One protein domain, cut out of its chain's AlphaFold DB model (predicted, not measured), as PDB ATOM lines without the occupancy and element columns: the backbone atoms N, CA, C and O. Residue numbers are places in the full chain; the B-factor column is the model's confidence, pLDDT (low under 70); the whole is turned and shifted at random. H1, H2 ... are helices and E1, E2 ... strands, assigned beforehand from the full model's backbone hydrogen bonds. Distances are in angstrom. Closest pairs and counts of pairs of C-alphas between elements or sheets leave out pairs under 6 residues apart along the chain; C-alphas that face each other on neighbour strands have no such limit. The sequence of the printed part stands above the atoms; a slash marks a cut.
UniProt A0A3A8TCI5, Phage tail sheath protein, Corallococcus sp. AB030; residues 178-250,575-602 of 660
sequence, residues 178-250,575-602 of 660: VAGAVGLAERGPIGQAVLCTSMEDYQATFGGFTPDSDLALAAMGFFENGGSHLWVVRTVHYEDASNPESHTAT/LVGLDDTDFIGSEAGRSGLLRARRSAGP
ATOM      1  N   VAL A 178      46.672  50.435  28.192       84.19
ATOM      2  CA  VAL A 178      46.230  49.082  27.815       84.19
ATOM      3  C   VAL A 178      46.935  48.078  28.719       84.19
ATOM      4  O   VAL A 178      48.162  47.980  28.694       84.19
ATOM      5  N   ALA A 179      46.160  47.328  29.494       88.31
ATOM      6  CA  ALA A 179      46.639  46.221  30.309       88.31
ATOM      7  C   ALA A 179      46.201  44.873  29.713       88.31
ATOM      8  O   ALA A 179      45.235  44.794  28.953       88.31
ATOM      9  N   GLY A 180      46.925  43.814  30.072       89.06
ATOM     10  CA  GLY A 180      46.562  42.430  29.788       89.06
ATOM     11  C   GLY A 180      46.648  41.615  31.074       89.06
ATOM     12  O   GLY A 180      47.688  41.643  31.730       89.06
ATOM     13  N   ALA A 181      45.574  40.916  31.426       91.25
ATOM     14  CA  ALA A 181      45.461  40.090  32.622       91.25
ATOM     15  C   ALA A 181      45.012  38.668  32.259       91.25
ATOM     16  O   ALA A 181      44.260  38.458  31.306       91.25
ATOM     17  N   VAL A 182      45.483  37.695  33.034       92.00
ATOM     18  CA  VAL A 182      45.128  36.278  32.909       92.00
ATOM     19  C   VAL A 182      44.859  35.748  34.303       92.00
ATOM     20  O   VAL A 182      45.610  36.059  35.227       92.00
ATOM     21  N   GLY A 183      43.809  34.953  34.453       92.44
ATOM     22  CA  GLY A 183      43.465  34.334  35.725       92.44
ATOM     23  C   GLY A 183      42.261  33.414  35.595       92.44
ATOM     24  O   GLY A 183      41.756  33.193  34.492       92.44
ATOM     25  N   LEU A 184      41.791  32.902  36.727       94.19
ATOM     26  CA  LEU A 184      40.532  32.164  36.792       94.19
ATOM     27  C   LEU A 184      39.373  33.165  36.910       94.19
ATOM     28  O   LEU A 184      39.550  34.270  37.424       94.19
ATOM     29  N   ALA A 185      38.183  32.777  36.462       93.62
ATOM     30  CA  ALA A 185      36.969  33.581  36.587       93.62
ATOM     31  C   ALA A 185      35.738  32.687  36.786       93.62
ATOM     32  O   ALA A 185      35.748  31.533  36.352       93.62
ATOM     33  N   GLU A 186      34.685  33.238  37.400       91.94
ATOM     34  CA  GLU A 186      33.404  32.559  37.668       91.94
ATOM     35  C   GLU A 186      32.763  32.032  36.373       91.94
ATOM     36  O   GLU A 186      32.292  30.897  36.317       91.94
ATOM     37  N   ARG A 187      32.779  32.849  35.314       92.12
ATOM     38  CA  ARG A 187      32.186  32.550  34.003       92.12
ATOM     39  C   ARG A 187      32.950  33.252  32.875       92.12
ATOM     40  O   ARG A 187      34.066  33.725  33.082       92.12
ATOM     41  N   GLY A 188      32.379  33.303  31.677       91.25
ATOM     42  CA  GLY A 188      33.002  33.882  30.490       91.25
ATOM     43  C   GLY A 188      33.884  32.904  29.693       91.25
ATOM     44  O   GLY A 188      34.205  31.801  30.157       91.25
ATOM     45  N   PRO A 189      34.309  33.308  28.483       89.12
ATOM     46  CA  PRO A 189      34.891  32.408  27.493       89.12
ATOM     47  C   PRO A 189      36.328  31.977  27.847       89.12
ATOM     48  O   PRO A 189      37.215  32.805  28.051       89.12
ATOM     49  N   ILE A 190      36.576  30.664  27.879       89.31
ATOM     50  CA  ILE A 190      37.865  30.053  28.262       89.31
ATOM     51  C   ILE A 190      38.909  30.212  27.147       89.31
ATOM     52  O   ILE A 190      38.598  30.115  25.960       89.31
ATOM     53  N   GLY A 191      40.141  30.579  27.519       83.88
ATOM     54  CA  GLY A 191      41.171  31.094  26.604       83.88
ATOM     55  C   GLY A 191      40.797  32.434  25.943       83.88
ATOM     56  O   GLY A 191      41.596  33.023  25.216       83.88
ATOM     57  N   GLN A 192      39.575  32.915  26.171       83.69
ATOM     58  CA  GLN A 192      38.921  34.085  25.600       83.69
ATOM     59  C   GLN A 192      39.630  35.404  25.903       83.69
ATOM     60  O   GLN A 192      39.357  35.982  26.946       83.69
ATOM     61  N   ALA A 193      40.495  35.915  25.018       86.44
ATOM     62  CA  ALA A 193      40.969  37.299  25.108       86.44
ATOM     63  C   ALA A 193      39.843  38.288  24.762       86.44
ATOM     64  O   ALA A 193      39.632  38.592  23.586       86.44
ATOM     65  N   VAL A 194      39.155  38.799  25.783       90.31
ATOM     66  CA  VAL A 194      38.080  39.799  25.668       90.31
ATOM     67  C   VAL A 194      38.582  41.159  26.158       90.31
ATOM     68  O   VAL A 194      39.370  41.231  27.099       90.31
ATOM     69  N   LEU A 195      38.141  42.241  25.515       92.19
ATOM     70  CA  LEU A 195      38.409  43.610  25.955       92.19
ATOM     71  C   LEU A 195      37.284  44.099  26.875       92.19
ATOM     72  O   LEU A 195      36.149  44.248  26.428       92.19
ATOM     73  N   CYS A 196      37.626  44.418  28.119       92.88
ATOM     74  CA  CYS A 196      36.780  45.166  29.044       92.88
ATOM     75  C   CYS A 196      37.235  46.637  29.065       92.88
ATOM     76  O   CYS A 196      38.433  46.923  29.172       92.88
ATOM     77  N   THR A 197      36.292  47.571  28.976       93.69
ATOM     78  CA  THR A 197      36.525  49.026  29.090       93.69
ATOM     79  C   THR A 197      36.042  49.611  30.420       93.69
ATOM     80  O   THR A 197      36.453  50.710  30.790       93.69
ATOM     81  N   SER A 198      35.249  48.851  31.179       93.50
ATOM     82  CA  SER A 198      34.833  49.151  32.551       93.50
ATOM     83  C   SER A 198      34.839  47.897  33.444       93.50
ATOM     84  O   SER A 198      34.922  46.766  32.953       93.50
ATOM     85  N   MET A 199      34.704  48.084  34.763       94.56
ATOM     86  CA  MET A 199      34.487  46.970  35.701       94.56
ATOM     87  C   MET A 199      33.092  46.335  35.536       94.56
ATOM     88  O   MET A 199      32.916  45.151  35.820       94.56
ATOM     89  N   GLU A 200      32.113  47.086  35.029       94.19
ATOM     90  CA  GLU A 200      30.779  46.563  34.708       94.19
ATOM     91  C   GLU A 200      30.856  45.619  33.495       94.19
ATOM     92  O   GLU A 200      30.295  44.527  33.540       94.19
ATOM     93  N   ASP A 201      31.652  45.957  32.469       93.38
ATOM     94  CA  ASP A 201      31.935  45.079  31.320       93.38
ATOM     95  C   ASP A 201      32.601  43.770  31.780       93.38
ATOM     96  O   ASP A 201      32.289  42.685  31.278       93.38
ATOM     97  N   TYR A 202      33.531  43.876  32.740       94.69
ATOM     98  CA  TYR A 202      34.201  42.727  33.343       94.69
ATOM     99  C   TYR A 202      33.187  41.823  34.048       94.69
ATOM    100  O   TYR A 202      33.110  40.639  33.729       94.69
ATOM    101  N   GLN A 203      32.357  42.372  34.941       93.81
ATOM    102  CA  GLN A 203      31.363  41.592  35.688       93.81
ATOM    103  C   GLN A 203      30.271  41.001  34.783       93.81
ATOM    104  O   GLN A 203      29.826  39.869  35.002       93.81
ATOM    105  N   ALA A 204      29.883  41.717  33.725       90.44
ATOM    106  CA  ALA A 204      28.948  41.245  32.707       90.44
ATOM    107  C   ALA A 204      29.497  40.062  31.886       90.44
ATOM    108  O   ALA A 204      28.711  39.203  31.473       90.44
ATOM    109  N   THR A 205      30.821  39.976  31.707       91.19
ATOM    110  CA  THR A 205      31.491  38.930  30.912       91.19
ATOM    111  C   THR A 205      31.986  37.758  31.764       91.19
ATOM    112  O   THR A 205      31.681  36.609  31.465       91.19
ATOM    113  N   PHE A 206      32.750  38.041  32.820       93.56
ATOM    114  CA  PHE A 206      33.541  37.067  33.583       93.56
ATOM    115  C   PHE A 206      32.971  36.743  34.973       93.56
ATOM    116  O   PHE A 206      33.413  35.786  35.609       93.56
ATOM    117  N   GLY A 207      31.962  37.495  35.422       90.88
ATOM    118  CA  GLY A 207      31.329  37.327  36.731       90.88
ATOM    119  C   GLY A 207      31.999  38.123  37.855       90.88
ATOM    120  O   GLY A 207      32.716  39.098  37.621       90.88
ATOM    121  N   GLY A 208      31.688  37.745  39.091       89.44
ATOM    122  CA  GLY A 208      32.127  38.405  40.313       89.44
ATOM    123  C   GLY A 208      33.492  37.934  40.819       89.44
ATOM    124  O   GLY A 208      34.411  37.630  40.059       89.44
ATOM    125  N   PHE A 209      33.627  37.914  42.144       90.31
ATOM    126  CA  PHE A 209      34.839  37.485  42.840       90.31
ATOM    127  C   PHE A 209      34.783  35.979  43.123       90.31
ATOM    128  O   PHE A 209      33.829  35.508  43.742       90.31
ATOM    129  N   THR A 210      35.816  35.238  42.723       87.50
ATOM    130  CA  THR A 210      36.008  33.830  43.103       87.50
ATOM    131  C   THR A 210      37.014  33.729  44.257       87.50
ATOM    132  O   THR A 210      37.907  34.572  44.357       87.50
ATOM    133  N   PRO A 211      36.912  32.722  45.146       86.88
ATOM    134  CA  PRO A 211      37.900  32.532  46.211       86.88
ATOM    135  C   PRO A 211      39.261  32.062  45.672       86.88
ATOM    136  O   PRO A 211      40.274  32.235  46.344       86.88
ATOM    137  N   ASP A 212      39.286  31.498  44.463       87.12
ATOM    138  CA  ASP A 212      40.467  30.898  43.839       87.12
ATOM    139  C   ASP A 212      41.294  31.880  42.982       87.12
ATOM    140  O   ASP A 212      42.343  31.494  42.465       87.12
ATOM    141  N   SER A 213      40.862  33.138  42.780       89.81
ATOM    142  CA  SER A 213      41.646  34.096  41.982       89.81
ATOM    143  C   SER A 213      41.415  35.580  42.281       89.81
ATOM    144  O   SER A 213      40.301  36.097  42.223       89.81
ATOM    145  N   ASP A 214      42.524  36.308  42.431       92.12
ATOM    146  CA  ASP A 214      42.561  37.770  42.546       92.12
ATOM    147  C   ASP A 214      42.202  38.519  41.242       92.12
ATOM    148  O   ASP A 214      42.207  39.751  41.234       92.12
ATOM    149  N   LEU A 215      41.894  37.835  40.127       93.69
ATOM    150  CA  LEU A 215      41.670  38.471  38.815       93.69
ATOM    151  C   LEU A 215      40.612  39.587  38.864       93.69
ATOM    152  O   LEU A 215      40.837  40.674  38.329       93.69
ATOM    153  N   ALA A 216      39.494  39.353  39.556       93.69
ATOM    154  CA  ALA A 216      38.427  40.341  39.716       93.69
ATOM    155  C   ALA A 216      38.845  41.532  40.604       93.69
ATOM    156  O   ALA A 216      38.467  42.670  40.329       93.69
ATOM    157  N   LEU A 217      39.670  41.299  41.634       94.50
ATOM    158  CA  LEU A 217      40.236  42.359  42.481       94.50
ATOM    159  C   LEU A 217      41.251  43.209  41.699       94.50
ATOM    160  O   LEU A 217      41.243  44.437  41.799       94.50
ATOM    161  N   ALA A 218      42.083  42.570  40.874       93.75
ATOM    162  CA  ALA A 218      43.043  43.240  40.002       93.75
ATOM    163  C   ALA A 218      42.354  44.057  38.894       93.75
ATOM    164  O   ALA A 218      42.783  45.176  38.609       93.75
ATOM    165  N   ALA A 219      41.268  43.542  38.306       94.50
ATOM    166  CA  ALA A 219      40.450  44.269  37.337       94.50
ATOM    167  C   ALA A 219      39.797  45.510  37.969       94.50
ATOM    168  O   ALA A 219      39.932  46.611  37.432       94.50
ATOM    169  N   MET A 220      39.174  45.356  39.144       94.62
ATOM    170  CA  MET A 220      38.579  46.462  39.901       94.62
ATOM    171  C   MET A 220      39.619  47.546  40.202       94.62
ATOM    172  O   MET A 220      39.446  48.698  39.802       94.62
ATOM    173  N   GLY A 221      40.753  47.159  40.794       94.12
ATOM    174  CA  GLY A 221      41.847  48.076  41.107       94.12
ATOM    175  C   GLY A 221      42.453  48.757  39.875       94.12
ATOM    176  O   GLY A 221      42.853  49.916  39.963       94.12
ATOM    177  N   PHE A 222      42.496  48.096  38.711       93.81
ATOM    178  CA  PHE A 222      42.934  48.726  37.461       93.81
ATOM    179  C   PHE A 222      41.998  49.868  37.043       93.81
ATOM    180  O   PHE A 222      42.477  50.972  36.779       93.81
ATOM    181  N   PHE A 223      40.681  49.637  37.019       94.31
ATOM    182  CA  PHE A 223      39.711  50.665  36.628       94.31
ATOM    183  C   PHE A 223      39.603  51.798  37.664       94.31
ATOM    184  O   PHE A 223      39.605  52.967  37.280       94.31
ATOM    185  N   GLU A 224      39.617  51.489  38.966       93.75
ATOM    186  CA  GLU A 224      39.613  52.498  40.042       93.75
ATOM    187  C   GLU A 224      40.839  53.430  39.995       93.75
ATOM    188  O   GLU A 224      40.726  54.620  40.287       93.75
ATOM    189  N   ASN A 225      42.002  52.926  39.565       92.12
ATOM    190  CA  ASN A 225      43.218  53.729  39.371       92.12
ATOM    191  C   ASN A 225      43.286  54.443  37.998       92.12
ATOM    192  O   ASN A 225      44.342  54.957  37.622       92.12
ATOM    193  N   GLY A 226      42.184  54.507  37.240       88.12
ATOM    194  CA  GLY A 226      42.114  55.211  35.951       88.12
ATOM    195  C   GLY A 226      42.580  54.392  34.740       88.12
ATOM    196  O   GLY A 226      42.941  54.955  33.701       88.12
ATOM    197  N   GLY A 227      42.590  53.063  34.854       89.12
ATOM    198  CA  GLY A 227      42.685  52.145  33.721       89.12
ATOM    199  C   GLY A 227      41.517  52.319  32.743       89.12
ATOM    200  O   GLY A 227      40.429  52.729  33.137       89.12
ATOM    201  N   SER A 228      41.737  52.033  31.454       87.62
ATOM    202  CA  SER A 228      40.716  52.264  30.405       87.62
ATOM    203  C   SER A 228      40.508  51.110  29.424       87.62
ATOM    204  O   SER A 228      39.438  50.998  28.838       87.62
ATOM    205  N   HIS A 229      41.519  50.263  29.221       90.44
ATOM    206  CA  HIS A 229      41.448  49.117  28.319       90.44
ATOM    207  C   HIS A 229      42.118  47.920  29.000       90.44
ATOM    208  O   HIS A 229      43.342  47.906  29.155       90.44
ATOM    209  N   LEU A 230      41.330  46.928  29.410       91.56
ATOM    210  CA  LEU A 230      41.818  45.698  30.028       91.56
ATOM    211  C   LEU A 230      41.494  44.508  29.123       91.56
ATOM    212  O   LEU A 230      40.333  44.143  28.967       91.56
ATOM    213  N   TRP A 231      42.516  43.887  28.540       91.56
ATOM    214  CA  TRP A 231      42.365  42.580  27.906       91.56
ATOM    215  C   TRP A 231      42.419  41.495  28.974       91.56
ATOM    216  O   TRP A 231      43.447  41.333  29.628       91.56
ATOM    217  N   VAL A 232      41.338  40.744  29.141       92.69
ATOM    218  CA  VAL A 232      41.255  39.623  30.082       92.69
ATOM    219  C   VAL A 232      41.253  38.315  29.309       92.69
ATOM    220  O   VAL A 232      40.575  38.208  28.291       92.69
ATOM    221  N   VAL A 233      41.998  37.324  29.800       91.50
ATOM    222  CA  VAL A 233      41.900  35.918  29.391       91.50
ATOM    223  C   VAL A 233      41.528  35.088  30.614       91.50
ATOM    224  O   VAL A 233      42.316  34.989  31.556       91.50
ATOM    225  N   ARG A 234      40.352  34.454  30.584       92.75
ATOM    226  CA  ARG A 234      40.022  33.383  31.530       92.75
ATOM    227  C   ARG A 234      40.835  32.142  31.177       92.75
ATOM    228  O   ARG A 234      40.800  31.700  30.029       92.75
ATOM    229  N   THR A 235      41.524  31.575  32.157       90.94
ATOM    230  CA  THR A 235      42.168  30.262  32.057       90.94
ATOM    231  C   THR A 235      41.542  29.274  33.041       90.94
ATOM    232  O   THR A 235      40.830  29.683  33.960       90.94
ATOM    233  N   VAL A 236      41.781  27.986  32.805       91.94
ATOM    234  CA  VAL A 236      41.412  26.816  33.625       91.94
ATOM    235  C   VAL A 236      42.486  25.742  33.381       91.94
ATOM    236  O   VAL A 236      43.360  25.960  32.544       91.94
ATOM    237  N   HIS A 237      42.432  24.587  34.046       91.44
ATOM    238  CA  HIS A 237      43.372  23.499  33.769       91.44
ATOM    239  C   HIS A 237      43.107  22.817  32.414       91.44
ATOM    240  O   HIS A 237      41.969  22.418  32.128       91.44
ATOM    241  N   TYR A 238      44.166  22.650  31.621       84.81
ATOM    242  CA  TYR A 238      44.201  21.929  30.347       84.81
ATOM    243  C   TYR A 238      44.946  20.592  30.496       84.81
ATOM    244  O   TYR A 238      46.085  20.577  30.958       84.81
ATOM    245  N   GLU A 239      44.374  19.478  30.018       83.06
ATOM    246  CA  GLU A 239      45.106  18.193  29.970       83.06
ATOM    247  C   GLU A 239      46.321  18.250  29.018       83.06
ATOM    248  O   GLU A 239      47.305  17.531  29.193       83.06
ATOM    249  N   ASP A 240      46.265  19.131  28.014       74.62
ATOM    250  CA  ASP A 240      47.370  19.490  27.128       74.62
ATOM    251  C   ASP A 240      47.285  20.987  26.797       74.62
ATOM    252  O   ASP A 240      46.512  21.406  25.936       74.62
ATOM    253  N   ALA A 241      48.123  21.815  27.423       74.19
ATOM    254  CA  ALA A 241      48.157  23.261  27.180       74.19
ATOM    255  C   ALA A 241      48.512  23.664  25.723       74.19
ATOM    256  O   ALA A 241      48.448  24.856  25.385       74.19
ATOM    257  N   SER A 242      48.888  22.716  24.848       68.38
ATOM    258  CA  SER A 242      49.016  22.898  23.392       68.38
ATOM    259  C   SER A 242      47.705  22.716  22.613       68.38
ATOM    260  O   SER A 242      47.597  23.215  21.491       68.38
ATOM    261  N   ASN A 243      46.685  22.112  23.227       68.62
ATOM    262  CA  ASN A 243      45.335  21.942  22.700       68.62
ATOM    263  C   ASN A 243      44.323  22.784  23.517       68.62
ATOM    264  O   ASN A 243      44.015  22.416  24.653       68.62
ATOM    265  N   PRO A 244      43.749  23.875  22.969       70.31
ATOM    266  CA  PRO A 244      42.821  24.738  23.709       70.31
ATOM    267  C   PRO A 244      41.488  24.057  24.041       70.31
ATOM    268  O   PRO A 244      40.767  24.528  24.914       70.31
ATOM    269  N   GLU A 245      41.184  22.944  23.376       72.56
ATOM    270  CA  GLU A 245      39.959  22.172  23.571       72.56
ATOM    271  C   GLU A 245      40.127  21.078  24.647       72.56
ATOM    272  O   GLU A 245      39.172  20.388  24.984       72.56
ATOM    273  N   SER A 246      41.328  20.926  25.228       75.25
ATOM    274  CA  SER A 246      41.616  19.979  26.327       75.25
ATOM    275  C   SER A 246      41.236  20.506  27.723       75.25
ATOM    276  O   SER A 246      41.717  20.008  28.742       75.25
ATOM    277  N   HIS A 247      40.418  21.560  27.787       85.38
ATOM    278  CA  HIS A 247      40.095  22.234  29.039       85.38
ATOM    279  C   HIS A 247      39.158  21.392  29.924       85.38
ATOM    280  O   HIS A 247      38.140  20.868  29.476       85.38
ATOM    281  N   THR A 248      39.455  21.305  31.219       87.19
ATOM    282  CA  THR A 248      38.723  20.421  32.153       87.19
ATOM    283  C   THR A 248      37.438  21.028  32.739       87.19
ATOM    284  O   THR A 248      36.716  20.366  33.485       87.19
ATOM    285  N   ALA A 249      37.124  22.288  32.418       88.88
ATOM    286  CA  ALA A 249      35.924  22.972  32.900       88.88
ATOM    287  C   ALA A 249      34.654  22.535  32.145       88.88
ATOM    288  O   ALA A 249      34.655  22.408  30.920       88.88
ATOM    289  N   THR A 250      33.539  22.364  32.863       86.75
ATOM    290  CA  THR A 250      32.269  21.862  32.309       86.75
ATOM    291  C   THR A 250      31.131  22.876  32.410       86.75
ATOM    292  O   THR A 250      31.011  23.635  33.374       86.75
ATOM    293  N   LEU A 575      39.536  23.290  37.923       90.56
ATOM    294  CA  LEU A 575      40.658  23.691  38.795       90.56
ATOM    295  C   LEU A 575      41.541  22.521  39.268       90.56
ATOM    296  O   LEU A 575      42.579  22.732  39.891       90.56
ATOM    297  N   VAL A 576      41.131  21.277  39.013       90.38
ATOM    298  CA  VAL A 576      41.884  20.084  39.423       90.38
ATOM    299  C   VAL A 576      43.019  19.852  38.431       90.38
ATOM    300  O   VAL A 576      42.747  19.638  37.259       90.38
ATOM    301  N   GLY A 577      44.266  19.861  38.912       86.75
ATOM    302  CA  GLY A 577      45.473  19.676  38.088       86.75
ATOM    303  C   GLY A 577      46.189  20.973  37.692       86.75
ATOM    304  O   GLY A 577      47.323  20.902  37.234       86.75
ATOM    305  N   LEU A 578      45.564  22.129  37.942       91.44
ATOM    306  CA  LEU A 578      46.015  23.466  37.538       91.44
ATOM    307  C   LEU A 578      47.494  23.758  37.882       91.44
ATOM    308  O   LEU A 578      47.875  23.693  39.055       91.44
ATOM    309  N   ASP A 579      48.296  24.151  36.884       88.81
ATOM    310  CA  ASP A 579      49.711  24.522  37.054       88.81
ATOM    311  C   ASP A 579      50.131  25.803  36.292       88.81
ATOM    312  O   ASP A 579      49.336  26.439  35.596       88.81
ATOM    313  N   ASP A 580      51.391  26.236  36.454       87.38
ATOM    314  CA  ASP A 580      51.936  27.460  35.836       87.38
ATOM    315  C   ASP A 580      51.763  27.498  34.300       87.38
ATOM    316  O   ASP A 580      51.636  28.576  33.708       87.38
ATOM    317  N   THR A 581      51.737  26.338  33.639       84.19
ATOM    318  CA  THR A 581      51.562  26.182  32.187       84.19
ATOM    319  C   THR A 581      50.173  26.629  31.735       84.19
ATOM    320  O   THR A 581      50.052  27.201  30.651       84.19
ATOM    321  N   ASP A 582      49.143  26.469  32.569       85.62
ATOM    322  CA  ASP A 582      47.780  26.932  32.281       85.62
ATOM    323  C   ASP A 582      47.697  28.473  32.257       85.62
ATOM    324  O   ASP A 582      46.927  29.065  31.491       85.62
ATOM    325  N   PHE A 583      48.529  29.157  33.053       86.69
ATOM    326  CA  PHE A 583      48.594  30.625  33.111       86.69
ATOM    327  C   PHE A 583      49.556  31.226  32.078       86.69
ATOM    328  O   PHE A 583      49.243  32.247  31.456       86.69
ATOM    329  N   ILE A 584      50.720  30.608  31.861       83.06
ATOM    330  CA  ILE A 584      51.679  31.015  30.818       83.06
ATOM    331  C   ILE A 584      51.070  30.761  29.429       83.06
ATOM    332  O   ILE A 584      51.128  31.628  28.547       83.06
ATOM    333  N   GLY A 585      50.427  29.603  29.273       75.62
ATOM    334  CA  GLY A 585      49.903  29.071  28.026       75.62
ATOM    335  C   GLY A 585      50.990  28.569  27.076       75.62
ATOM    336  O   GLY A 585      52.187  28.620  27.362       75.62
ATOM    337  N   SER A 586      50.571  28.140  25.886       68.81
ATOM    338  CA  SER A 586      51.468  27.800  24.777       68.81
ATOM    339  C   SER A 586      51.187  28.651  23.533       68.81
ATOM    340  O   SER A 586      50.072  29.131  23.310       68.81
ATOM    341  N   GLU A 587      52.192  28.822  22.664       62.03
ATOM    342  CA  GLU A 587      51.978  29.479  21.364       62.03
ATOM    343  C   GLU A 587      51.194  28.605  20.367       62.03
ATOM    344  O   GLU A 587      50.607  29.160  19.435       62.03
ATOM    345  N   ALA A 588      51.154  27.282  20.585       57.03
ATOM    346  CA  ALA A 588      50.364  26.323  19.814       57.03
ATOM    347  C   ALA A 588      48.870  26.478  20.114       57.03
ATOM    348  O   ALA A 588      48.102  26.913  19.254       57.03
ATOM    349  N   GLY A 589      48.487  26.213  21.366       56.91
ATOM    350  CA  GLY A 589      47.095  26.237  21.807       56.91
ATOM    351  C   GLY A 589      46.531  27.642  21.973       56.91
ATOM    352  O   GLY A 589      45.320  27.821  22.025       56.91
ATOM    353  N   ARG A 590      47.393  28.670  21.998       62.62
ATOM    354  CA  ARG A 590      46.995  30.074  22.203       62.62
ATOM    355  C   ARG A 590      46.238  30.227  23.528       62.62
ATOM    356  O   ARG A 590      45.230  30.925  23.595       62.62
ATOM    357  N   SER A 591      46.718  29.557  24.565       66.50
ATOM    358  CA  SER A 591      46.252  29.651  25.950       66.50
ATOM    359  C   SER A 591      46.968  30.794  26.698       66.50
ATOM    360  O   SER A 591      47.890  31.425  26.166       66.50
ATOM    361  N   GLY A 592      46.523  31.082  27.925       67.81
ATOM    362  CA  GLY A 592      47.240  31.908  28.903       67.81
ATOM    363  C   GLY A 592      47.717  33.302  28.449       67.81
ATOM    364  O   GLY A 592      47.117  33.985  27.610       67.81
ATOM    365  N   LEU A 593      48.837  33.741  29.031       67.56
ATOM    366  CA  LEU A 593      49.451  35.063  28.840       67.56
ATOM    367  C   LEU A 593      49.892  35.330  27.399       67.56
ATOM    368  O   LEU A 593      49.874  36.478  26.935       67.56
ATOM    369  N   LEU A 594      50.220  34.273  26.657       60.09
ATOM    370  CA  LEU A 594      50.560  34.354  25.240       60.09
ATOM    371  C   LEU A 594      49.356  34.788  24.379       60.09
ATOM    372  O   LEU A 594      49.558  35.523  23.407       60.09
ATOM    373  N   ARG A 595      48.110  34.458  24.759       62.12
ATOM    374  CA  ARG A 595      46.896  34.998  24.111       62.12
ATOM    375  C   ARG A 595      46.708  36.485  24.406       62.12
ATOM    376  O   ARG A 595      46.601  37.273  23.466       62.12
ATOM    377  N   ALA A 596      46.751  36.886  25.679       57.78
ATOM    378  CA  ALA A 596      46.567  38.285  26.092       57.78
ATOM    379  C   ALA A 596      47.569  39.226  25.389       57.78
ATOM    380  O   ALA A 596      47.187  40.239  24.795       57.78
ATOM    381  N   ARG A 597      48.851  38.830  25.347       55.09
ATOM    382  CA  ARG A 597      49.921  39.562  24.647       55.09
ATOM    383  C   ARG A 597      49.709  39.654  23.131       55.09
ATOM    384  O   ARG A 597      50.196  40.597  22.507       55.09
ATOM    385  N   ARG A 598      49.022  38.689  22.510       55.00
ATOM    386  CA  ARG A 598      48.748  38.698  21.062       55.00
ATOM    387  C   ARG A 598      47.577  39.623  20.697       55.00
ATOM    388  O   ARG A 598      47.674  40.246  19.638       55.00
ATOM    389  N   SER A 599      46.558  39.763  21.555       51.88
ATOM    390  CA  SER A 599      45.394  40.650  21.340       51.88
ATOM    391  C   SER A 599      45.668  42.131  21.621       51.88
ATOM    392  O   SER A 599      45.154  42.987  20.906       51.88
ATOM    393  N   ALA A 600      46.544  42.453  22.580       50.81
ATOM    394  CA  ALA A 600      46.928  43.837  22.899       50.81
ATOM    395  C   ALA A 600      47.721  44.569  21.782       50.81
ATOM    396  O   ALA A 600      48.030  45.753  21.910       50.81
ATOM    397  N   GLY A 601      48.043  43.883  20.678       40.53
ATOM    398  CA  GLY A 601      48.766  44.435  19.531       40.53
ATOM    399  C   GLY A 601      50.296  44.468  19.699       40.53
ATOM    400  O   GLY A 601      50.834  44.197  20.773       40.53
ATOM    401  N   PRO A 602      51.047  44.751  18.617       36.50
ATOM    402  CA  PRO A 602      52.503  44.808  18.668       36.50
ATOM    403  C   PRO A 602      52.992  46.104  19.331       36.50
ATOM    404  O   PRO A 602      52.809  47.197  18.795       36.50
TER     405      PRO A 602
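Overview. This is residues 178 to 250 and 575 to 602 of the 660 residues of the protein "Phage tail sheath protein" of Corallococcus sp. AB030 (UniProt A0A3A8TCI5). A small three-stranded sheet lies between helices, with the helical hairpin H1 and H2 covering one face and H4 covering the other. Beyond the end of the sheet where E3 stops lie short H3 and the loops of residues 235 to 250. The 101 printed residues include E1, E2, H1, H2, E3, H3 and H4 in chain order; the sheet is mixed, ordered E1 E3 E2. The class is mixed, helices and strands, with 47 residues in named elements, under half. The whole is compact, radius of gyration of the C-alphas 12.7 A, spanning 37 by 33 by 19 A.

Along the chain. Find C-alpha 178 at (46.230, 49.082, 27.815), where E1, residues 178 to 183, begins its 17.0 A. E3 is residues 229 to 234, 16.1 A, and E2 residues 193 to 196, 9.7 A. H1 covers 199 to 206, 10.2 A; H2 covers 215 to 224, 14.2 A; H3 covers 580 to 584, 6.2 A. H4, residues 592 to 599, runs 11.7 A to C-alpha 599 at (45.394, 40.650, 21.340).

Arrangement. Start at inner strand E3: E1 is parallel to it, with N 181 and O 231 2.8 A apart, and E2 antiparallel, with N 194 and O 232 2.9 A apart, both within hydrogen-bond range. H1 and H2 touch at Met 199 and Met 220, closest C-alphas 5.9 A apart, at a shallow tilt of 21 degrees, opposite ways. H1 is over E2, height over the sheet 8.9 A; H2, on the same face, is over E1 and E3 at 9.9 A. H4 is on the opposite face at 7.9 A, these three layers having helices on both faces. H3 only grazes the sheet with residues 582 to 584 and touches H4, closest C-alphas Phe 583 and Gly 592, 4.6 A. H1, H2 and H3 have every O i to N i+4 pair within hydrogen-bond range, H4 3 of 4.

Size, cuts and confidence. Look for the farthest C-alphas, Gly 226 and Glu 239, 37.6 A apart. Residues 251 to 574 are not printed; C-alphas 250 and 575 are 10.8 A apart across the cut. Of the links printed whole, none is long. The model's pLDDT is under 70 at residues 242 to 243 and 586 to 602.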